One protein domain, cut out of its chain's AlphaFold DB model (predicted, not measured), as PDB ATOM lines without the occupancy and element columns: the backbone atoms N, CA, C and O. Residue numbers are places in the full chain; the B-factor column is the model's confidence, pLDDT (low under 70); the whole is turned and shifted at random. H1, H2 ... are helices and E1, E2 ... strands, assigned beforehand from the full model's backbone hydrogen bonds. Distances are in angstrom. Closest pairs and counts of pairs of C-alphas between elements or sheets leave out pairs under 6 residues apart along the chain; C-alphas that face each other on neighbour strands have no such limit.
ATOM      1  N   ALA A   4     -22.073  36.688   1.200       97.56
ATOM      2  CA  ALA A   4     -23.122  37.225   0.341       97.56
ATOM      3  C   ALA A   4     -23.015  36.579  -1.044       97.56
ATOM      4  O   ALA A   4     -21.927  36.523  -1.616       97.56
ATOM      5  N   VAL A   5     -24.132  36.080  -1.563       98.06
ATOM      6  CA  VAL A   5     -24.229  35.436  -2.872       98.06
ATOM      7  C   VAL A   5     -25.324  36.145  -3.666       98.06
ATOM      8  O   VAL A   5     -26.481  36.119  -3.236       98.06
ATOM      9  N   PRO A   6     -24.986  36.797  -4.791       97.94
ATOM     10  CA  PRO A   6     -25.990  37.397  -5.653       97.94
ATOM     11  C   PRO A   6     -26.804  36.310  -6.360       97.94
ATOM     12  O   PRO A   6     -26.286  35.224  -6.632       97.94
ATOM     13  N   GLU A   7     -28.058  36.613  -6.687       97.00
ATOM     14  CA  GLU A   7     -28.914  35.764  -7.528       97.00
ATOM     15  C   GLU A   7     -29.069  34.325  -7.000       97.00
ATOM     16  O   GLU A   7     -29.143  33.342  -7.750       97.00
ATOM     17  N   PHE A   8     -29.085  34.183  -5.674       96.81
ATOM     18  CA  PHE A   8     -29.093  32.885  -5.013       96.81
ATOM     19  C   PHE A   8     -30.449  32.191  -5.154       96.81
ATOM     20  O   PHE A   8     -31.498  32.787  -4.906       96.81
ATOM     21  N   LYS A   9     -30.421  30.905  -5.521       97.38
ATOM     22  CA  LYS A   9     -31.615  30.097  -5.788       97.38
ATOM     23  C   LYS A   9     -31.910  29.129  -4.647       97.38
ATOM     24  O   LYS A   9     -31.208  28.138  -4.470       97.38
ATOM     25  N   THR A  10     -33.031  29.352  -3.973       96.75
ATOM     26  CA  THR A  10     -33.596  28.449  -2.969       96.75
ATOM     27  C   THR A  10     -34.689  27.580  -3.575       96.75
ATOM     28  O   THR A  10     -35.718  28.062  -4.061       96.75
ATOM     29  N   SER A  11     -34.482  26.266  -3.531       95.00
ATOM     30  CA  SER A  11     -35.476  25.288  -3.972       95.00
ATOM     31  C   SER A  11     -36.690  25.280  -3.044       95.00
ATOM     32  O   SER A  11     -36.561  25.048  -1.846       95.00
ATOM     33  N   LEU A  12     -37.879  25.459  -3.624       93.94
ATOM     34  CA  LEU A  12     -39.165  25.339  -2.937       93.94
ATOM     35  C   LEU A  12     -40.031  24.274  -3.631       93.94
ATOM     36  O   LEU A  12     -39.980  24.149  -4.862       93.94
ATOM     37  N   PRO A  13     -40.845  23.510  -2.880       90.50
ATOM     38  CA  PRO A  13     -41.697  22.468  -3.443       90.50
ATOM     39  C   PRO A  13     -42.744  23.045  -4.406       90.50
ATOM     40  O   PRO A  13     -42.958  24.255  -4.477       90.50
ATOM     41  N   GLY A  14     -43.405  22.157  -5.154       85.62
ATOM     42  CA  GLY A  14     -44.441  22.532  -6.126       85.62
ATOM     43  C   GLY A  14     -43.972  22.602  -7.583       85.62
ATOM     44  O   GLY A  14     -44.772  22.917  -8.454       85.62
ATOM     45  N   GLY A  15     -42.713  22.255  -7.873       80.19
ATOM     46  CA  GLY A  15     -42.169  22.326  -9.235       80.19
ATOM     47  C   GLY A  15     -42.025  23.765  -9.748       80.19
ATOM     48  O   GLY A  15     -42.313  24.722  -9.034       80.19
ATOM     49  N   GLY A  16     -41.548  23.931 -10.982       78.94
ATOM     50  CA  GLY A  16     -41.236  25.251 -11.543       78.94
ATOM     51  C   GLY A  16     -39.929  25.849 -11.005       78.94
ATOM     52  O   GLY A  16     -39.127  25.159 -10.376       78.94
ATOM     53  N   ALA A  17     -39.697  27.137 -11.275       81.81
ATOM     54  CA  ALA A  17     -38.449  27.811 -10.918       81.81
ATOM     55  C   ALA A  17     -38.249  27.924  -9.393       81.81
ATOM     56  O   ALA A  17     -39.217  28.016  -8.629       81.81
ATOM     57  N   ALA A  18     -36.986  27.914  -8.963       89.00
ATOM     58  CA  ALA A  18     -36.576  28.197  -7.588       89.00
ATOM     59  C   ALA A  18     -36.872  29.659  -7.199       89.00
ATOM     60  O   ALA A  18     -37.036  30.520  -8.065       89.00
ATOM     61  N   SER A  19     -36.897  29.953  -5.897       91.00
ATOM     62  CA  SER A  19     -36.893  31.339  -5.423       91.00
ATOM     63  C   SER A  19     -35.500  31.923  -5.591       91.00
ATOM     64  O   SER A  19     -34.568  31.449  -4.958       91.00
ATOM     65  N   GLN A  20     -35.359  32.916  -6.462       95.56
ATOM     66  CA  GLN A  20     -34.096  33.608  -6.722       95.56
ATOM     67  C   GLN A  20     -34.072  34.977  -6.041       95.56
ATOM     68  O   GLN A  20     -34.729  35.875  -6.545       95.56
ATOM     69  N   SER A  21     -33.393  35.135  -4.906       95.69
ATOM     70  CA  SER A  21     -33.222  36.446  -4.252       95.69
ATOM     71  C   SER A  21     -32.087  37.242  -4.890       95.69
ATOM     72  O   SER A  21     -31.065  36.637  -5.222       95.69
ATOM     73  N   ASP A  22     -32.202  38.570  -4.936       96.94
ATOM     74  CA  ASP A  22     -31.138  39.437  -5.463       96.94
ATOM     75  C   ASP A  22     -29.828  39.230  -4.701       96.94
ATOM     76  O   ASP A  22     -28.765  39.092  -5.304       96.94
ATOM     77  N   ILE A  23     -29.909  39.129  -3.367       98.06
ATOM     78  CA  ILE A  23     -28.793  38.707  -2.516       98.06
ATOM     79  C   ILE A  23     -29.299  37.734  -1.455       98.06
ATOM     80  O   ILE A  23     -30.254  38.018  -0.736       98.06
ATOM     81  N   PHE A  24     -28.607  36.611  -1.301       98.38
ATOM     82  CA  PHE A  24     -28.643  35.819  -0.075       98.38
ATOM     83  C   PHE A  24     -27.390  36.111   0.745       98.38
ATOM     84  O   PHE A  24     -26.287  36.121   0.199       98.38
ATOM     85  N   CYS A  25     -27.519  36.335   2.047       97.88
ATOM     86  CA  CYS A  25     -26.371  36.578   2.906       97.88
ATOM     87  C   CYS A  25     -26.463  35.851   4.244       97.88
ATOM     88  O   CYS A  25     -27.539  35.566   4.764       97.88
ATOM     89  N   ILE A  26     -25.292  35.560   4.806       98.19
ATOM     90  CA  ILE A  26     -25.151  35.072   6.175       98.19
ATOM     91  C   ILE A  26     -24.527  36.196   6.989       98.19
ATOM     92  O   ILE A  26     -23.426  36.682   6.694       98.19
ATOM     93  N   VAL A  27     -25.239  36.618   8.027       97.06
ATOM     94  CA  VAL A  27     -24.842  37.726   8.890       97.06
ATOM     95  C   VAL A  27     -24.662  37.207  10.305       97.06
ATOM     96  O   VAL A  27     -25.519  36.512  10.830       97.06
ATOM     97  N   LYS A  28     -23.539  37.562  10.931       96.56
ATOM     98  CA  LYS A  28     -23.355  37.394  12.370       96.56
ATOM     99  C   LYS A  28     -23.739  38.697  13.062       96.56
ATOM    100  O   LYS A  28     -23.142  39.729  12.746       96.56
ATOM    101  N   ALA A  29     -24.698  38.638  13.976       92.50
ATOM    102  CA  ALA A  29     -25.142  39.751  14.806       92.50
ATOM    103  C   ALA A  29     -24.989  39.327  16.272       92.50
ATOM    104  O   ALA A  29     -25.704  38.462  16.754       92.50
ATOM    105  N   GLY A  30     -23.971  39.850  16.963       92.31
ATOM    106  CA  GLY A  30     -23.625  39.356  18.300       92.31
ATOM    107  C   GLY A  30     -23.328  37.848  18.302       92.31
ATOM    108  O   GLY A  30     -22.390  37.392  17.634       92.31
ATOM    109  N   SER A  31     -24.113  37.085  19.068       92.12
ATOM    110  CA  SER A  31     -24.063  35.617  19.126       92.12
ATOM    111  C   SER A  31     -24.936  34.919  18.081       92.12
ATOM    112  O   SER A  31     -24.757  33.721  17.868       92.12
ATOM    113  N   GLU A  32     -25.856  35.633  17.430       94.50
ATOM    114  CA  GLU A  32     -26.762  35.062  16.437       94.50
ATOM    115  C   GLU A  32     -26.105  34.977  15.055       94.50
ATOM    116  O   GLU A  32     -25.287  35.819  14.659       94.50
ATOM    117  N   ILE A  33     -26.494  33.951  14.296       97.50
ATOM    118  CA  ILE A  33     -26.191  33.822  12.872       97.50
ATOM    119  C   ILE A  33     -27.519  33.806  12.128       97.50
ATOM    120  O   ILE A  33     -28.388  32.989  12.414       97.50
ATOM    121  N   ILE A  34     -27.655  34.724  11.179       98.38
ATOM    122  CA  ILE A  34     -28.894  35.015  10.470       98.38
ATOM    123  C   ILE A  34     -28.694  34.656   9.001       98.38
ATOM    124  O   ILE A  34     -27.755  35.146   8.366       98.38
ATOM    125  N   ALA A  35     -29.594  33.839   8.455       98.44
ATOM    126  CA  ALA A  35     -29.740  33.677   7.011       98.44
ATOM    127  C   ALA A  35     -30.708  34.740   6.478       98.44
ATOM    128  O   ALA A  35     -31.867  34.797   6.886       98.44
ATOM    129  N   ALA A  36     -30.239  35.595   5.576       98.25
ATOM    130  CA  ALA A  36     -31.002  36.720   5.057       98.25
ATOM    131  C   ALA A  36     -31.207  36.618   3.545       98.25
ATOM    132  O   ALA A  36     -30.262  36.359   2.803       98.25
ATOM    133  N   THR A  37     -32.428  36.885   3.087       98.44
ATOM    134  CA  THR A  37     -32.696  37.250   1.692       98.44
ATOM    135  C   THR A  37     -32.899  38.756   1.597       98.44
ATOM    136  O   THR A  37     -33.582  39.361   2.426       98.44
ATOM    137  N   ILE A  38     -32.284  39.367   0.589       98.00
ATOM    138  CA  ILE A  38     -32.421  40.783   0.263       98.00
ATOM    139  C   ILE A  38     -33.081  40.891  -1.107       98.00
ATOM    140  O   ILE A  38     -32.662  40.218  -2.050       98.00
ATOM    141  N   GLU A  39     -34.089  41.749  -1.200       97.62
ATOM    142  CA  GLU A  39     -34.760  42.107  -2.448       97.62
ATOM    143  C   GLU A  39     -34.632  43.620  -2.657       97.62
ATOM    144  O   GLU A  39     -35.094  44.416  -1.837       97.62
ATOM    145  N   ALA A  40     -33.980  44.020  -3.739       95.56
ATOM    146  CA  ALA A  40     -33.865  45.393  -4.176       95.56
ATOM    147  C   ALA A  40     -35.168  45.839  -4.845       95.56
ATOM    148  O   ALA A  40     -35.777  45.098  -5.616       95.56
ATOM    149  N   LYS A  41     -35.599  47.069  -4.554       95.12
ATOM    150  CA  LYS A  41     -36.739  47.692  -5.234       95.12
ATOM    151  C   LYS A  41     -36.489  49.152  -5.537       95.12
ATOM    152  O   LYS A  41     -36.038  49.898  -4.666       95.12
ATOM    153  N   VAL A  42     -36.849  49.582  -6.743       92.56
ATOM    154  CA  VAL A  42     -36.844  51.002  -7.117       92.56
ATOM    155  C   VAL A  42     -38.256  51.482  -7.436       92.56
ATOM    156  O   VAL A  42     -38.916  52.082  -6.585       92.56
ATOM    157  N   ALA A  43     -38.720  51.216  -8.653       91.38
ATOM    158  CA  ALA A  43     -40.011  51.668  -9.169       91.38
ATOM    159  C   ALA A  43     -40.870  50.497  -9.661       91.38
ATOM    160  O   ALA A  43     -42.078  50.626  -9.787       91.38
ATOM    161  N   GLU A  44     -40.269  49.340  -9.905       93.12
ATOM    162  CA  GLU A  44     -40.937  48.087 -10.209       93.12
ATOM    163  C   GLU A  44     -41.622  47.500  -8.971       93.12
ATOM    164  O   GLU A  44     -41.090  47.549  -7.861       93.12
ATOM    165  N   SER A  45     -42.814  46.932  -9.162       93.81
ATOM    166  CA  SER A  45     -43.574  46.314  -8.078       93.81
ATOM    167  C   SER A  45     -42.941  44.996  -7.609       93.81
ATOM    168  O   SER A  45     -41.977  44.474  -8.179       93.81
ATOM    169  N   PHE A  46     -43.537  44.392  -6.582       96.19
ATOM    170  CA  PHE A  46     -43.226  43.024  -6.149       96.19
ATOM    171  C   PHE A  46     -43.824  41.934  -7.067       96.19
ATOM    172  O   PHE A  46     -44.011  40.793  -6.645       96.19
ATOM    173  N   GLY A  47     -44.180  42.278  -8.307       95.00
ATOM    174  CA  GLY A  47     -44.832  41.372  -9.247       95.00
ATOM    175  C   GLY A  47     -46.283  41.057  -8.873       95.00
ATOM    176  O   GLY A  47     -46.996  41.897  -8.313       95.00
ATOM    177  N   GLU A  48     -46.710  39.842  -9.222       96.88
ATOM    178  CA  GLU A  48     -48.082  39.360  -9.045       96.88
ATOM    179  C   GLU A  48     -48.513  39.364  -7.570       96.88
ATOM    180  O   GLU A  48     -47.772  39.015  -6.641       96.88
ATOM    181  N   THR A  49     -49.768  39.729  -7.359       98.06
ATOM    182  CA  THR A  49     -50.491  39.453  -6.123       98.06
ATOM    183  C   THR A  49     -50.778  37.954  -5.986       98.06
ATOM    184  O   THR A  49     -50.689  37.188  -6.947       98.06
ATOM    185  N   VAL A  50     -51.135  37.500  -4.784       96.62
ATOM    186  CA  VAL A  50     -51.533  36.108  -4.526       96.62
ATOM    187  C   VAL A  50     -52.729  35.717  -5.400       96.62
ATOM    188  O   VAL A  50     -52.747  34.615  -5.943       96.62
ATOM    189  N   GLY A  51     -53.696  36.620  -5.583       96.12
ATOM    190  CA  GLY A  51     -54.862  36.407  -6.436       96.12
ATOM    191  C   GLY A  51     -54.495  36.242  -7.908       96.12
ATOM    192  O   GLY A  51     -54.911  35.268  -8.531       96.12
ATOM    193  N   GLU A  52     -53.674  37.148  -8.446       96.69
ATOM    194  CA  GLU A  52     -53.176  37.066  -9.829       96.69
ATOM    195  C   GLU A  52     -52.374  35.779 -10.049       96.69
ATOM    196  O   GLU A  52     -52.646  35.018 -10.980       96.69
ATOM    197  N   TRP A  53     -51.460  35.460  -9.128       94.56
ATOM    198  CA  TRP A  53     -50.634  34.260  -9.216       94.56
ATOM    199  C   TRP A  53     -51.469  32.970  -9.177       94.56
ATOM    200  O   TRP A  53     -51.136  31.986  -9.848       94.56
ATOM    201  N   LEU A  54     -52.575  32.959  -8.427       92.94
ATOM    202  CA  LEU A  54     -53.507  31.832  -8.340       92.94
ATOM    203  C   LEU A  54     -54.573  31.802  -9.444       92.94
ATOM    204  O   LEU A  54     -55.259  30.788  -9.549       92.94
ATOM    205  N   ALA A  55     -54.697  32.831 -10.290       93.19
ATOM    206  CA  ALA A  55     -55.733  32.902 -11.328       93.19
ATOM    207  C   ALA A  55     -55.656  31.749 -12.348       93.19
ATOM    208  O   ALA A  55     -56.660  31.343 -12.924       93.19
ATOM    209  N   SER A  56     -54.461  31.184 -12.547       88.81
ATOM    210  CA  SER A  56     -54.238  29.934 -13.284       88.81
ATOM    211  C   SER A  56     -53.639  28.886 -12.340       88.81
ATOM    212  O   SER A  56     -52.408  28.731 -12.300       88.81
ATOM    213  N   PRO A  57     -54.472  28.222 -11.517       86.12
ATOM    214  CA  PRO A  57     -53.995  27.336 -10.471       86.12
ATOM    215  C   PRO A  57     -53.485  26.024 -11.067       86.12
ATOM    216  O   PRO A  57     -54.087  25.428 -11.957       86.12
ATOM    217  N   THR A  58     -52.375  25.539 -10.523       93.38
ATOM    218  CA  THR A  58     -51.867  24.189 -10.779       93.38
ATOM    219  C   THR A  58     -51.644  23.490  -9.444       93.38
ATOM    220  O   THR A  58     -51.440  24.153  -8.422       93.38
ATOM    221  N   LEU A  59     -51.612  22.153  -9.440       92.56
ATOM    222  CA  LEU A  59     -51.253  21.378  -8.240       92.56
ATOM    223  C   LEU A  59     -49.895  21.815  -7.666       92.56
ATOM    224  O   LEU A  59     -49.690  21.826  -6.455       92.56
ATOM    225  N   GLY A  60     -48.972  22.212  -8.546       94.25
ATOM    226  CA  GLY A  60     -47.672  22.749  -8.172       94.25
ATOM    227  C   GLY A  60     -47.762  24.077  -7.423       94.25
ATOM    228  O   GLY A  60     -47.194  24.209  -6.338       94.25
ATOM    229  N   LYS A  61     -48.534  25.034  -7.956       93.31
ATOM    230  CA  LYS A  61     -48.766  26.332  -7.307       93.31
ATOM    231  C   LYS A  61     -49.432  26.174  -5.939       93.31
ATOM    232  O   LYS A  61     -48.963  26.766  -4.972       93.31
ATOM    233  N   GLN A  62     -50.454  25.323  -5.840       93.25
ATOM    234  CA  GLN A  62     -51.133  25.031  -4.572       93.25
ATOM    235  C   GLN A  62     -50.161  24.435  -3.548       93.25
ATOM    236  O   GLN A  62     -49.951  25.021  -2.492       93.25
ATOM    237  N   ARG A  63     -49.438  23.363  -3.911       95.38
ATOM    238  CA  ARG A  63     -48.432  22.740  -3.032       95.38
ATOM    239  C   ARG A  63     -47.368  23.737  -2.566       95.38
ATOM    240  O   ARG A  63     -46.907  23.653  -1.426       95.38
ATOM    241  N   ARG A  64     -46.936  24.642  -3.450       95.75
ATOM    242  CA  ARG A  64     -45.958  25.682  -3.117       95.75
ATOM    243  C   ARG A  64     -46.530  26.683  -2.122       95.75
ATOM    244  O   ARG A  64     -45.866  26.968  -1.130       95.75
ATOM    245  N   LEU A  65     -47.736  27.194  -2.364       95.31
ATOM    246  CA  LEU A  65     -48.382  28.135  -1.454       95.31
ATOM    247  C   LEU A  65     -48.644  27.496  -0.088       95.31
ATOM    248  O   LEU A  65     -48.268  28.078   0.919       95.31
ATOM    249  N   ASP A  66     -49.153  26.264  -0.047       95.56
ATOM    250  CA  ASP A  66     -49.385  25.524   1.201       95.56
ATOM    251  C   ASP A  66     -48.096  25.314   2.002       95.56
ATOM    252  O   ASP A  66     -48.096  25.291   3.233       95.56
ATOM    253  N   TYR A  67     -46.971  25.102   1.317       97.00
ATOM    254  CA  TYR A  67     -45.672  25.006   1.972       97.00
ATOM    255  C   TYR A  67     -45.228  26.349   2.553       97.00
ATOM    256  O   TYR A  67     -44.836  26.406   3.715       97.00
ATOM    257  N   ILE A  68     -45.339  27.425   1.773       97.56
ATOM    258  CA  ILE A  68     -44.994  28.783   2.202       97.56
ATOM    259  C   ILE A  68     -45.853  29.211   3.399       97.56
ATOM    260  O   ILE A  68     -45.310  29.673   4.401       97.56
ATOM    261  N   CYS A  69     -47.170  28.996   3.342       97.38
ATOM    262  CA  CYS A  69     -48.085  29.317   4.434       97.38
ATOM    263  C   CYS A  69     -47.744  28.542   5.711       97.38
ATOM    264  O   CYS A  69     -47.736  29.129   6.787       97.38
ATOM    265  N   ARG A  70     -47.378  27.256   5.604       97.50
ATOM    266  CA  ARG A  70     -46.929  26.462   6.761       97.50
ATOM    267  C   ARG A  70     -45.634  26.978   7.380       97.50
ATOM    268  O   ARG A  70     -45.519  26.954   8.597       97.50
ATOM    269  N   LEU A  71     -44.670  27.424   6.572       98.12
ATOM    270  CA  LEU A  71     -43.438  28.022   7.099       98.12
ATOM    271  C   LEU A  71     -43.721  29.330   7.845       98.12
ATOM    272  O   LEU A  71     -43.098  29.589   8.864       98.12
ATOM    273  N   LEU A  72     -44.654  30.131   7.328       98.25
ATOM    274  CA  LEU A  72     -44.997  31.460   7.838       98.25
ATOM    275  C   LEU A  72     -46.133  31.460   8.878       98.25
ATOM    276  O   LEU A  72     -46.607  32.528   9.248       98.25
ATOM    277  N   ASP A  73     -46.586  30.288   9.333       97.38
ATOM    278  CA  ASP A  73     -47.713  30.117  10.266       97.38
ATOM    279  C   ASP A  73     -49.048  30.737   9.828       97.38
ATOM    280  O   ASP A  73     -49.939  31.019  10.636       97.38
ATOM    281  N   ILE A  74     -49.238  30.871   8.522       96.06
ATOM    282  CA  ILE A  74     -50.464  31.385   7.933       96.06
ATOM    283  C   ILE A  74     -51.485  30.245   7.855       96.06
ATOM    284  O   ILE A  74     -51.292  29.259   7.145       96.06
ATOM    285  N   SER A  75     -52.579  30.379   8.607       87.56
ATOM    286  CA  SER A  75     -53.587  29.315   8.765       87.56
ATOM    287  C   SER A  75     -54.695  29.348   7.706       87.56
ATOM    288  O   SER A  75     -55.402  28.361   7.525       87.56
ATOM    289  N   VAL A  76     -54.855  30.475   7.012       87.12
ATOM    290  CA  VAL A  76     -55.855  30.691   5.957       87.12
ATOM    291  C   VAL A  76     -55.165  31.207   4.707       87.12
ATOM    292  O   VAL A  76     -54.130  31.857   4.812       87.12
ATOM    293  N   THR A  77     -55.716  30.941   3.524       88.06
ATOM    294  CA  THR A  77     -55.161  31.485   2.277       88.06
ATOM    295  C   THR A  77     -54.946  32.999   2.412       88.06
ATOM    296  O   THR A  77     -55.881  33.687   2.830       88.06
ATOM    297  N   PRO A  78     -53.748  33.524   2.086       93.88
ATOM    298  CA  PRO A  78     -53.490  34.954   2.160       93.88
ATOM    299  C   PRO A  78     -54.493  35.749   1.326       93.88
ATOM    300  O   PRO A  78     -54.963  35.274   0.288       93.88
ATOM    301  N   GLU A  79     -54.784  36.976   1.754       95.81
ATOM    302  CA  GLU A  79     -55.645  37.877   0.993       95.81
ATOM    303  C   GLU A  79     -55.137  38.042  -0.444       95.81
ATOM    304  O   GLU A  79     -53.940  38.222  -0.689       95.81
ATOM    305  N   ALA A  80     -56.066  38.010  -1.401       96.44
ATOM    306  CA  ALA A  80     -55.748  37.990  -2.825       96.44
ATOM    307  C   ALA A  80     -54.915  39.198  -3.281       96.44
ATOM    308  O   ALA A  80     -54.145  39.060  -4.222       96.44
ATOM    309  N   GLY A  81     -55.041  40.353  -2.617       97.50
ATOM    310  CA  GLY A  81     -54.306  41.576  -2.956       97.50
ATOM    311  C   GLY A  81     -52.855  41.622  -2.467       97.50
ATOM    312  O   GLY A  81     -52.121  42.524  -2.855       97.50
ATOM    313  N   LEU A  82     -52.410  40.678  -1.630       98.06
ATOM    314  CA  LEU A  82     -51.050  40.697  -1.087       98.06
ATOM    315  C   LEU A  82     -50.028  40.248  -2.134       98.06
ATOM    316  O   LEU A  82     -50.295  39.356  -2.933       98.06
ATOM    317  N   ARG A  83     -48.825  40.829  -2.118       97.88
ATOM    318  CA  ARG A  83     -47.759  40.518  -3.087       97.88
ATOM    319  C   ARG A  83     -47.150  39.141  -2.835       97.88
ATOM    320  O   ARG A  83     -46.507  38.930  -1.807       97.88
ATOM    321  N   TYR A  84     -47.282  38.220  -3.794       97.12
ATOM    322  CA  TYR A  84     -46.802  36.838  -3.662       97.12
ATOM    323  C   TYR A  84     -45.287  36.763  -3.415       97.12
ATOM    324  O   TYR A  84     -44.818  35.952  -2.609       97.12
ATOM    325  N   GLN A  85     -44.514  37.646  -4.059       97.19
ATOM    326  CA  GLN A  85     -43.057  37.672  -3.939       97.19
ATOM    327  C   GLN A  85     -42.583  37.817  -2.484       97.19
ATOM    328  O   GLN A  85     -41.625  37.150  -2.098       97.19
ATOM    329  N   LEU A  86     -43.269  38.606  -1.650       98.00
ATOM    330  CA  LEU A  86     -42.878  38.818  -0.250       98.00
ATOM    331  C   LEU A  86     -42.959  37.526   0.577       98.00
ATOM    332  O   LEU A  86     -42.025  37.199   1.314       98.00
ATOM    333  N   PHE A  87     -44.018  36.732   0.390       97.81
ATOM    334  CA  PHE A  87     -44.137  35.410   1.013       97.81
ATOM    335  C   PHE A  87     -43.043  34.467   0.510       97.81
ATOM    336  O   PHE A  87     -42.392  33.770   1.285       97.81
ATOM    337  N   HIS A  88     -42.818  34.473  -0.802       96.00
ATOM    338  CA  HIS A  88     -41.872  33.591  -1.470       96.00
ATOM    339  C   HIS A  88     -40.410  33.849  -1.059       96.00
ATOM    340  O   HIS A  88     -39.647  32.900  -0.864       96.00
ATOM    341  N   ARG A  89     -40.010  35.115  -0.881       97.75
ATOM    342  CA  ARG A  89     -38.669  35.500  -0.396       97.75
ATOM    343  C   ARG A  89     -38.473  35.232   1.086       97.75
ATOM    344  O   ARG A  89     -37.394  34.793   1.482       97.75
ATOM    345  N   SER A  90     -39.520  35.429   1.881       98.50
ATOM    346  CA  SER A  90     -39.494  35.114   3.312       98.50
ATOM    347  C   SER A  90     -39.355  33.610   3.543       98.50
ATOM    348  O   SER A  90     -38.509  33.177   4.318       98.50
ATOM    349  N   ALA A  91     -40.108  32.797   2.794       98.25
ATOM    350  CA  ALA A  91     -39.967  31.344   2.813       98.25
ATOM    351  C   ALA A  91     -38.558  30.890   2.409       98.25
ATOM    352  O   ALA A  91     -38.015  29.986   3.037       98.25
ATOM    353  N   ALA A  92     -37.946  31.526   1.404       98.31
ATOM    354  CA  ALA A  92     -36.573  31.217   1.014       98.31
ATOM    355  C   ALA A  92     -35.573  31.474   2.158       98.31
ATOM    356  O   ALA A  92     -34.777  30.592   2.464       98.31
ATOM    357  N   ALA A  93     -35.671  32.614   2.853       98.56
ATOM    358  CA  ALA A  93     -34.819  32.903   4.011       98.56
ATOM    359  C   ALA A  93     -34.970  31.854   5.125       98.56
ATOM    360  O   ALA A  93     -33.973  31.382   5.665       98.56
ATOM    361  N   ILE A  94     -36.208  31.447   5.432       98.75
ATOM    362  CA  ILE A  94     -36.497  30.417   6.442       98.75
ATOM    363  C   ILE A  94     -35.900  29.067   6.036       98.75
ATOM    364  O   ILE A  94     -35.272  28.402   6.857       98.75
ATOM    365  N   VAL A  95     -36.076  28.659   4.776       98.50
ATOM    366  CA  VAL A  95     -35.545  27.385   4.269       98.50
ATOM    367  C   VAL A  95     -34.027  27.356   4.351       98.50
ATOM    368  O   VAL A  95     -33.465  26.348   4.777       98.50
ATOM    369  N   GLU A  96     -33.352  28.444   3.983       98.38
ATOM    370  CA  GLU A  96     -31.897  28.495   4.098       98.38
ATOM    371  C   GLU A  96     -31.437  28.556   5.558       98.38
ATOM    372  O   GLU A  96     -30.492  27.854   5.912       98.38
ATOM    373  N   ALA A  97     -32.138  29.279   6.440       98.44
ATOM    374  CA  ALA A  97     -31.860  29.230   7.877       98.44
ATOM    375  C   ALA A  97     -31.915  27.787   8.401       98.44
ATOM    376  O   ALA A  97     -30.966  27.318   9.025       98.44
ATOM    377  N   GLN A  98     -32.968  27.040   8.061       98.12
ATOM    378  CA  GLN A  98     -33.096  25.632   8.438       98.12
ATOM    379  C   GLN A  98     -31.999  24.757   7.825       98.12
ATOM    380  O   GLN A  98     -31.454  23.896   8.513       98.12
ATOM    381  N   ARG A  99     -31.640  24.986   6.554       97.25
ATOM    382  CA  ARG A  99     -30.582  24.235   5.860       97.25
ATOM    383  C   ARG A  99     -29.228  24.383   6.554       97.25
ATOM    384  O   ARG A  99     -28.494  23.404   6.650       97.25
ATOM    385  N   PHE A 100     -28.906  25.583   7.028       96.62
ATOM    386  CA  PHE A 100     -27.662  25.858   7.748       96.62
ATOM    387  C   PHE A 100     -27.757  25.619   9.265       96.62
ATOM    388  O   PHE A 100     -26.747  25.724   9.959       96.62
ATOM    389  N   GLY A 101     -28.938  25.271   9.789       97.06
ATOM    390  CA  GLY A 101     -29.158  25.038  11.218       97.06
ATOM    391  C   GLY A 101     -29.208  26.318  12.060       97.06
ATOM    392  O   GLY A 101     -28.889  26.284  13.246       97.06
ATOM    393  N   PHE A 102     -29.574  27.450  11.462       97.81
ATOM    394  CA  PHE A 102     -29.686  28.741  12.138       97.81
ATOM    395  C   PHE A 102     -31.073  28.943  12.753       97.81
ATOM    396  O   PHE A 102     -32.092  28.559  12.177       97.81
ATOM    397  N   GLY A 103     -31.109  29.577  13.929       98.00
ATOM    398  CA  GLY A 103     -32.349  29.916  14.634       98.00
ATOM    399  C   GLY A 103     -33.035  31.181  14.119       98.00
ATOM    400  O   GLY A 103     -34.194  31.415  14.472       98.00
ATOM    401  N   ASP A 104     -32.350  31.958  13.278       98.56
ATOM    402  CA  ASP A 104     -32.772  33.281  12.836       98.56
ATOM    403  C   ASP A 104     -32.710  33.404  11.310       98.56
ATOM    404  O   ASP A 104     -31.740  33.011  10.653       98.56
ATOM    405  N   ALA A 105     -33.765  33.992  10.754       98.69
ATOM    406  CA  ALA A 105     -33.874  34.339   9.349       98.69
ATOM    407  C   ALA A 105     -34.279  35.805   9.202       98.69
ATOM    408  O   ALA A 105     -34.962  36.362  10.065       98.69
ATOM    409  N   ALA A 106     -33.927  36.423   8.080       98.56
ATOM    410  CA  ALA A 106     -34.450  37.734   7.732       98.56
ATOM    411  C   ALA A 106     -34.838  37.841   6.256       98.56
ATOM    412  O   ALA A 106     -34.178  37.286   5.382       98.56
ATOM    413  N   MET A 107     -35.900  38.592   5.980       98.50
ATOM    414  CA  MET A 107     -36.215  39.069   4.637       98.50
ATOM    415  C   MET A 107     -36.223  40.591   4.671       98.50
ATOM    416  O   MET A 107     -36.974  41.207   5.433       98.50
ATOM    417  N   ILE A 108     -35.331  41.189   3.889       98.19
ATOM    418  CA  ILE A 108     -35.110  42.629   3.878       98.19
ATOM    419  C   ILE A 108     -35.409  43.152   2.482       98.19
ATOM    420  O   ILE A 108     -34.814  42.711   1.500       98.19
ATOM    421  N   VAL A 109     -36.289  44.141   2.402       97.88
ATOM    422  CA  VAL A 109     -36.430  44.945   1.190       97.88
ATOM    423  C   VAL A 109     -35.422  46.084   1.264       97.88
ATOM    424  O   VAL A 109     -35.471  46.884   2.198       97.88
ATOM    425  N   HIS A 110     -34.520  46.177   0.292       96.75
ATOM    426  CA  HIS A 110     -33.658  47.340   0.115       96.75
ATOM    427  C   HIS A 110     -34.264  48.249  -0.955       96.75
ATOM    428  O   HIS A 110     -34.184  47.983  -2.152       96.75
ATOM    429  N   SER A 111     -34.904  49.327  -0.518       95.88
ATOM    430  CA  SER A 111     -35.550  50.278  -1.411       95.88
ATOM    431  C   SER A 111     -34.600  51.398  -1.811       95.88
ATOM    432  O   SER A 111     -34.142  52.150  -0.958       95.88
ATOM    433  N   PHE A 112     -34.380  51.572  -3.109       94.56
ATOM    434  CA  PHE A 112     -33.718  52.750  -3.685       94.56
ATOM    435  C   PHE A 112     -34.734  53.813  -4.124       94.56
ATOM    436  O   PHE A 112     -34.402  54.754  -4.839       94.56
ATOM    437  N   SER A 113     -35.999  53.667  -3.729       91.62
ATOM    438  CA  SER A 113     -37.047  54.617  -4.072       91.62
ATOM    439  C   SER A 113     -36.945  55.882  -3.207       91.62
ATOM    440  O   SER A 113     -37.036  55.783  -1.977       91.62
ATOM    441  N   PRO A 114     -36.862  57.094  -3.793       88.31
ATOM    442  CA  PRO A 114     -36.842  58.336  -3.016       88.31
ATOM    443  C   PRO A 114     -38.085  58.501  -2.128       88.31
ATOM    444  O   PRO A 114     -38.001  59.021  -1.011       88.31
ATOM    445  N   THR A 115     -39.225  57.998  -2.609       90.81
ATOM    446  CA  THR A 115     -40.553  58.115  -1.995       90.81
ATOM    447  C   THR A 115     -41.010  56.845  -1.275       90.81
ATOM    448  O   THR A 115     -42.166  56.774  -0.871       90.81
ATOM    449  N   ASN A 116     -40.126  55.856  -1.080       90.50
ATOM    450  CA  ASN A 116     -40.468  54.552  -0.500       90.50
ATOM    451  C   ASN A 116     -41.622  53.845  -1.241       90.50
ATOM    452  O   ASN A 116     -42.541  53.319  -0.609       90.50
ATOM    453  N   GLN A 117     -41.598  53.836  -2.580       94.56
ATOM    454  CA  GLN A 117     -42.575  53.063  -3.350       94.56
ATOM    455  C   GLN A 117     -42.641  51.620  -2.838       94.56
ATOM    456  O   GLN A 117     -41.611  51.028  -2.518       94.56
ATOM    457  N   TRP A 118     -43.863  51.080  -2.773       96.12
ATOM    458  CA  TRP A 118     -44.180  49.711  -2.338       96.12
ATOM    459  C   TRP A 118     -44.078  49.436  -0.831       96.12
ATOM    460  O   TRP A 118     -44.281  48.298  -0.401       96.12
ATOM    461  N   ILE A 119     -43.841  50.457  -0.001       96.25
ATOM    462  CA  ILE A 119     -43.814  50.283   1.458       96.25
ATOM    463  C   ILE A 119     -45.173  49.847   2.027       96.25
ATOM    464  O   ILE A 119     -45.213  49.103   3.005       96.25
ATOM    465  N   ASP A 120     -46.281  50.247   1.397       96.88
ATOM    466  CA  ASP A 120     -47.631  49.854   1.816       96.88
ATOM    467  C   ASP A 120     -47.916  48.373   1.539       96.88
ATOM    468  O   ASP A 120     -48.485  47.694   2.394       96.88
ATOM    469  N   ASP A 121     -47.445  47.847   0.401       97.81
ATOM    470  CA  ASP A 121     -47.499  46.415   0.081       97.81
ATOM    471  C   ASP A 121     -46.684  45.602   1.102       97.81
ATOM    472  O   ASP A 121     -47.144  44.578   1.619       97.81
ATOM    473  N   PHE A 122     -45.485  46.087   1.449       97.69
ATOM    474  CA  PHE A 122     -44.642  45.473   2.474       97.69
ATOM    475  C   PHE A 122     -45.297  45.503   3.860       97.69
ATOM    476  O   PHE A 122     -45.287  44.497   4.574       97.69
ATOM    477  N   GLN A 123     -45.918  46.621   4.242       97.38
ATOM    478  CA  GLN A 123     -46.676  46.695   5.486       97.38
ATOM    479  C   GLN A 123     -47.873  45.750   5.486       97.38
ATOM    480  O   GLN A 123     -48.076  45.058   6.476       97.38
ATOM    481  N   ALA A 124     -48.661  45.691   4.410       97.38
ATOM    482  CA  ALA A 124     -49.810  44.793   4.325       97.38
ATOM    483  C   ALA A 124     -49.387  43.329   4.536       97.38
ATOM    484  O   ALA A 124     -50.005  42.612   5.321       97.38
ATOM    485  N   PHE A 125     -48.265  42.924   3.936       97.75
ATOM    486  CA  PHE A 125     -47.649  41.624   4.190       97.75
ATOM    487  C   PHE A 125     -47.236  41.425   5.660       97.75
ATOM    488  O   PHE A 125     -47.549  40.390   6.243       97.75
ATOM    489  N   ARG A 126     -46.595  42.413   6.300       97.19
ATOM    490  CA  ARG A 126     -46.251  42.342   7.737       97.19
ATOM    491  C   ARG A 126     -47.490  42.160   8.614       97.19
ATOM    492  O   ARG A 126     -47.477  41.317   9.510       97.19
ATOM    493  N   ARG A 127     -48.572  42.893   8.331       96.25
ATOM    494  CA  ARG A 127     -49.841  42.771   9.069       96.25
ATOM    495  C   ARG A 127     -50.446  41.376   8.927       96.25
ATOM    496  O   ARG A 127     -50.934  40.841   9.916       96.25
ATOM    497  N   ALA A 128     -50.335  40.755   7.750       95.81
ATOM    498  CA  ALA A 128     -50.771  39.373   7.534       95.81
ATOM    499  C   ALA A 128     -50.006  38.348   8.398       95.81
ATOM    500  O   ALA A 128     -50.513  37.256   8.641       95.81
ATOM    501  N   LEU A 129     -48.818  38.704   8.900       96.06
ATOM    502  CA  LEU A 129     -48.029  37.915   9.854       96.06
ATOM    503  C   LEU A 129     -48.193  38.378  11.314       96.06
ATOM    504  O   LEU A 129     -47.441  37.950  12.187       96.06
ATOM    505  N   GLY A 130     -49.143  39.277  11.591       95.19
ATOM    506  CA  GLY A 130     -49.379  39.834  12.926       95.19
ATOM    507  C   GLY A 130     -48.339  40.867  13.377       95.19
ATOM    508  O   GLY A 130     -48.303  41.225  14.552       95.19
ATOM    509  N   LEU A 131     -47.492  41.362  12.470       95.81
ATOM    510  CA  LEU A 131     -46.446  42.334  12.781       95.81
ATOM    511  C   LEU A 131     -46.950  43.762  12.545       95.81
ATOM    512  O   LEU A 131     -46.984  44.253  11.417       95.81
ATOM    513  N   MET A 132     -47.307  44.438  13.638       90.94
ATOM    514  CA  MET A 132     -47.781  45.824  13.659       90.94
ATOM    515  C   MET A 132     -46.679  46.733  14.215       90.94
ATOM    516  O   MET A 132     -46.635  47.006  15.411       90.94
ATOM    517  N   ALA A 133     -45.757  47.175  13.364       87.94
ATOM    518  CA  ALA A 133     -44.687  48.101  13.738       87.94
ATOM    519  C   ALA A 133     -44.486  49.159  12.649       87.94
ATOM    520  O   ALA A 133     -45.046  49.045  11.552       87.94
ATOM    521  N   ASN A 134     -43.694  50.192  12.951       90.31
ATOM    522  CA  ASN A 134     -43.340  51.210  11.970       90.31
ATOM    523  C   ASN A 134     -42.703  50.534  10.739       90.31
ATOM    524  O   ASN A 134     -41.840  49.664  10.899       90.31
ATOM    525  N   PRO A 135     -43.101  50.891   9.504       84.38
ATOM    526  CA  PRO A 135     -42.551  50.277   8.300       84.38
ATOM    527  C   PRO A 135     -41.025  50.335   8.195       84.38
ATOM    528  O   PRO A 135     -40.442  49.414   7.630       84.38
ATOM    529  N   LEU A 136     -40.398  51.383   8.735       91.00
ATOM    530  CA  LEU A 136     -38.948  51.589   8.698       91.00
ATOM    531  C   LEU A 136     -38.206  50.907   9.854       91.00
ATOM    532  O   LEU A 136     -36.980  50.871   9.859       91.00
ATOM    533  N   GLU A 137     -38.934  50.355  10.822       94.50
ATOM    534  CA  GLU A 137     -38.361  49.560  11.900       94.50
ATOM    535  C   GLU A 137     -38.478  48.071  11.564       94.50
ATOM    536  O   GLU A 137     -39.532  47.623  11.078       94.50
ATOM    537  N   PRO A 138     -37.431  47.272  11.827       96.06
ATOM    538  CA  PRO A 138     -37.538  45.830  11.704       96.06
ATOM    539  C   PRO A 138     -38.551  45.288  12.718       96.06
ATOM    540  O   PRO A 138     -38.686  45.811  13.823       96.06
ATOM    541  N   ALA A 139     -39.259  44.219  12.361       97.38
ATOM    542  CA  ALA A 139     -40.040  43.451  13.330       97.38
ATOM    543  C   ALA A 139     -39.839  41.958  13.126       97.38
ATOM    544  O   ALA A 139     -39.680  41.499  11.993       97.38
ATOM    545  N   SER A 140     -39.892  41.220  14.229       97.75
ATOM    546  CA  SER A 140     -39.606  39.792  14.248       97.75
ATOM    547  C   SER A 140     -40.770  38.999  14.822       97.75
ATOM    548  O   SER A 140     -41.473  39.467  15.715       97.75
ATOM    549  N   THR A 141     -40.963  37.786  14.314       98.00
ATOM    550  CA  THR A 141     -41.917  36.817  14.854       98.00
ATOM    551  C   THR A 141     -41.272  35.442  14.956       98.00
ATOM    552  O   THR A 141     -40.509  35.024  14.078       98.00
ATOM    553  N   ARG A 142     -41.582  34.720  16.036       98.19
ATOM    554  CA  ARG A 142     -41.125  33.347  16.234       98.19
ATOM    555  C   ARG A 142     -42.108  32.389  15.574       98.19
ATOM    556  O   ARG A 142     -43.247  32.276  16.014       98.19
ATOM    557  N   LEU A 143     -41.636  31.672  14.560       98.38
ATOM    558  CA  LEU A 143     -42.435  30.715  13.803       98.38
ATOM    559  C   LEU A 143     -42.430  29.331  14.473       98.38
ATOM    560  O   LEU A 143     -41.439  28.931  15.095       98.38
ATOM    561  N   LYS A 144     -43.492  28.541  14.283       97.81
ATOM    562  CA  LYS A 144     -43.629  27.158  14.785       97.81
ATOM    563  C   LYS A 144     -42.562  26.225  14.233       97.81
ATOM    564  O   LYS A 144     -42.235  25.225  14.864       97.81
ATOM    565  N   VAL A 145     -41.984  26.564  13.083       96.69
ATOM    566  CA  VAL A 145     -40.868  25.828  12.476       96.69
ATOM    567  C   VAL A 145     -39.519  26.067  13.171       96.69
ATOM    568  O   VAL A 145     -38.495  25.575  12.699       96.69
ATOM    569  N   GLY A 146     -39.502  26.810  14.284       97.12
ATOM    570  CA  GLY A 146     -38.321  27.005  15.127       97.12
ATOM    571  C   GLY A 146     -37.375  28.108  14.653       97.12
ATOM    572  O   GLY A 146     -36.260  28.203  15.165       97.12
ATOM    573  N   VAL A 147     -37.816  28.947  13.715       98.44
ATOM    574  CA  VAL A 147     -37.052  30.079  13.177       98.44
ATOM    575  C   VAL A 147     -37.682  31.385  13.649       98.44
ATOM    576  O   VAL A 147     -38.900  31.550  13.610       98.44
ATOM    577  N   ASN A 148     -36.859  32.315  14.118       98.44
ATOM    578  CA  ASN A 148     -37.256  33.698  14.340       98.44
ATOM    579  C   ASN A 148     -37.069  34.469  13.025       98.44
ATOM    580  O   ASN A 148     -35.945  34.620  12.548       98.44
ATOM    581  N   LEU A 149     -38.168  34.891  12.398       98.75
ATOM    582  CA  LEU A 149     -38.143  35.634  11.140       98.75
ATOM    583  C   LEU A 149     -38.190  37.128  11.430       98.75
ATOM    584  O   LEU A 149     -39.165  37.601  12.006       98.75
ATOM    585  N   THR A 150     -37.194  37.867  10.951       98.44
ATOM    586  CA  THR A 150     -37.171  39.333  10.964       98.44
ATOM    587  C   THR A 150     -37.513  39.893   9.588       98.44
ATOM    588  O   THR A 150     -36.916  39.513   8.583       98.44
ATOM    589  N   LEU A 151     -38.453  40.831   9.533       98.56
ATOM    590  CA  LEU A 151     -38.791  41.583   8.330       98.56
ATOM    591  C   LEU A 151     -38.275  43.009   8.450       98.56
ATOM    592  O   LEU A 151     -38.566  43.685   9.438       98.56
ATOM    593  N   GLY A 152     -37.531  43.467   7.445       97.44
ATOM    594  CA  GLY A 152     -36.922  44.796   7.438       97.44
ATOM    595  C   GLY A 152     -37.138  45.558   6.135       97.44
ATOM    596  O   GLY A 152     -37.234  44.967   5.061       97.44
ATOM    597  N   TRP A 153     -37.169  46.884   6.244       97.56
ATOM    598  CA  TRP A 153     -37.116  47.808   5.117       97.56
ATOM    599  C   TRP A 153     -35.890  48.702   5.276       97.56
ATOM    600  O   TRP A 153     -35.812  49.495   6.212       97.56
ATOM    601  N   ALA A 154     -34.929  48.581   4.369       95.19
ATOM    602  CA  ALA A 154     -33.766  49.450   4.310       95.19
ATOM    603  C   ALA A 154     -33.978  50.492   3.210       95.19
ATOM    604  O   ALA A 154     -34.246  50.136   2.065       95.19
ATOM    605  N   LYS A 155     -33.847  51.778   3.545       92.00
ATOM    606  CA  LYS A 155     -33.854  52.854   2.551       92.00
ATOM    607  C   LYS A 155     -32.423  53.127   2.092       92.00
ATOM    608  O   LYS A 155     -31.575  53.486   2.905       92.00
ATOM    609  N   GLY A 156     -32.177  52.966   0.800       83.19
ATOM    610  CA  GLY A 156     -30.945  53.384   0.154       83.19
ATOM    611  C   GLY A 156     -30.842  54.907   0.126       83.19
ATOM    612  O   GLY A 156     -31.834  55.614  -0.065       83.19
TER     613      GLY A 156
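Overview. This is residues 4 to 156 of the 158 residues of an uncharacterized protein of Parvularcula sp (UniProt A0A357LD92). Picture one strongly twisted sheet of six strands that curls round a long helix, H3; the shorter helix H4 covers the same face near the other end of the sheet, over E6, and the opposite face is bare of named helices. The sheet with H3 and H4 on one face makes two layers; H2 packs on H3 and is not on the sheet, and small H1 lies out near the start of H3, also not on the sheet. The printed part has 153 residues, with four named helices and six named strands in the order E1 E2 E3 H1 H2 H3 E4 H4 E5 E6; the mixed sheet runs E1 E2 E3 E4 E6 E5, and the class is mixed, helices and strands. The whole is compact, with a radius of gyration of the C-alphas of 14.4 A and spans of 43 by 37 by 29 A.

Along the chain. Find C-alpha 4 at (-23.122, 37.225, 0.341), where E1 begins, residues 4 to 10. E2, residues 19 to 29, bends by 76 degrees at residue 22 and is 24.9 A long; E3, residues 32 to 41, is 27.0 A. E4 is residues 104 to 111, 22.4 A; E5 is residues 139 to 142; E6, residues 148 to 155, is 22.7 A and ends at C-alpha 155, (-33.854, 52.854, 2.551). H1 is residues 50 to 54, H2 residues 59 to 71, 18.5 A, and H4 residues 119 to 128, 14.3 A. H3, residues 84 to 100, starts at C-alpha 84, (-46.802, 36.838, -3.662), and is 24.8 A.

Arrangement. Start at the sheet, whose edge strands are E1 and E5. E1, E2 and E3 form a meander, each strand the antiparallel neighbour of the one before; look for N 5 and O 24 at 2.8 A, and N 25 and O 36 at 2.8 A. E3 and E4 are parallel, with N 37 and O 106 at 2.9 A, and with H1, H2 and H3 between them form a strand-helix-strand unit, two parallel neighbour strands joined through helices. E4 and E6 are parallel, N 107 and O 150 at 2.9 A; E5 and E6 are an antiparallel hairpin, N 151 and O 139 at 2.8 A. H3 is on the sheet; the C-alphas of Ala 35 and Ala 97, the closest of E3 and H3, are 5.0 A apart. H4 is on the same face at a height over the sheet of 9.8 A, along E6 at 9 degrees on the local plane. H3, with residues 86 to 87 alone, and H4 only just touch, with 3 pairs of C-alphas within 8 A, the closest Leu 86 and Phe 125 at 7.1 A. H2, with residues 68 to 71 alone, touches H3 at a steep tilt of 64 degrees, the same way; their closest C-alphas, Ile 68 and Ala 91, are 5.7 A apart. H1 is close to H3 but not clearly touching, the closest C-alphas being Val 50 and Tyr 84 at 4.9 A. In H1, H2, H3 and H4 every O i to N i+4 pair is within hydrogen-bond range.

Size, cuts and confidence. The two C-alphas farthest apart, Gly 30 and Ser 56, are 45.0 A apart. The printed part has no cut; the link from H2 to H3, residues 72 to 83, is long. The mean pLDDT of the printed part is 95.3, and no printed residue is under 70.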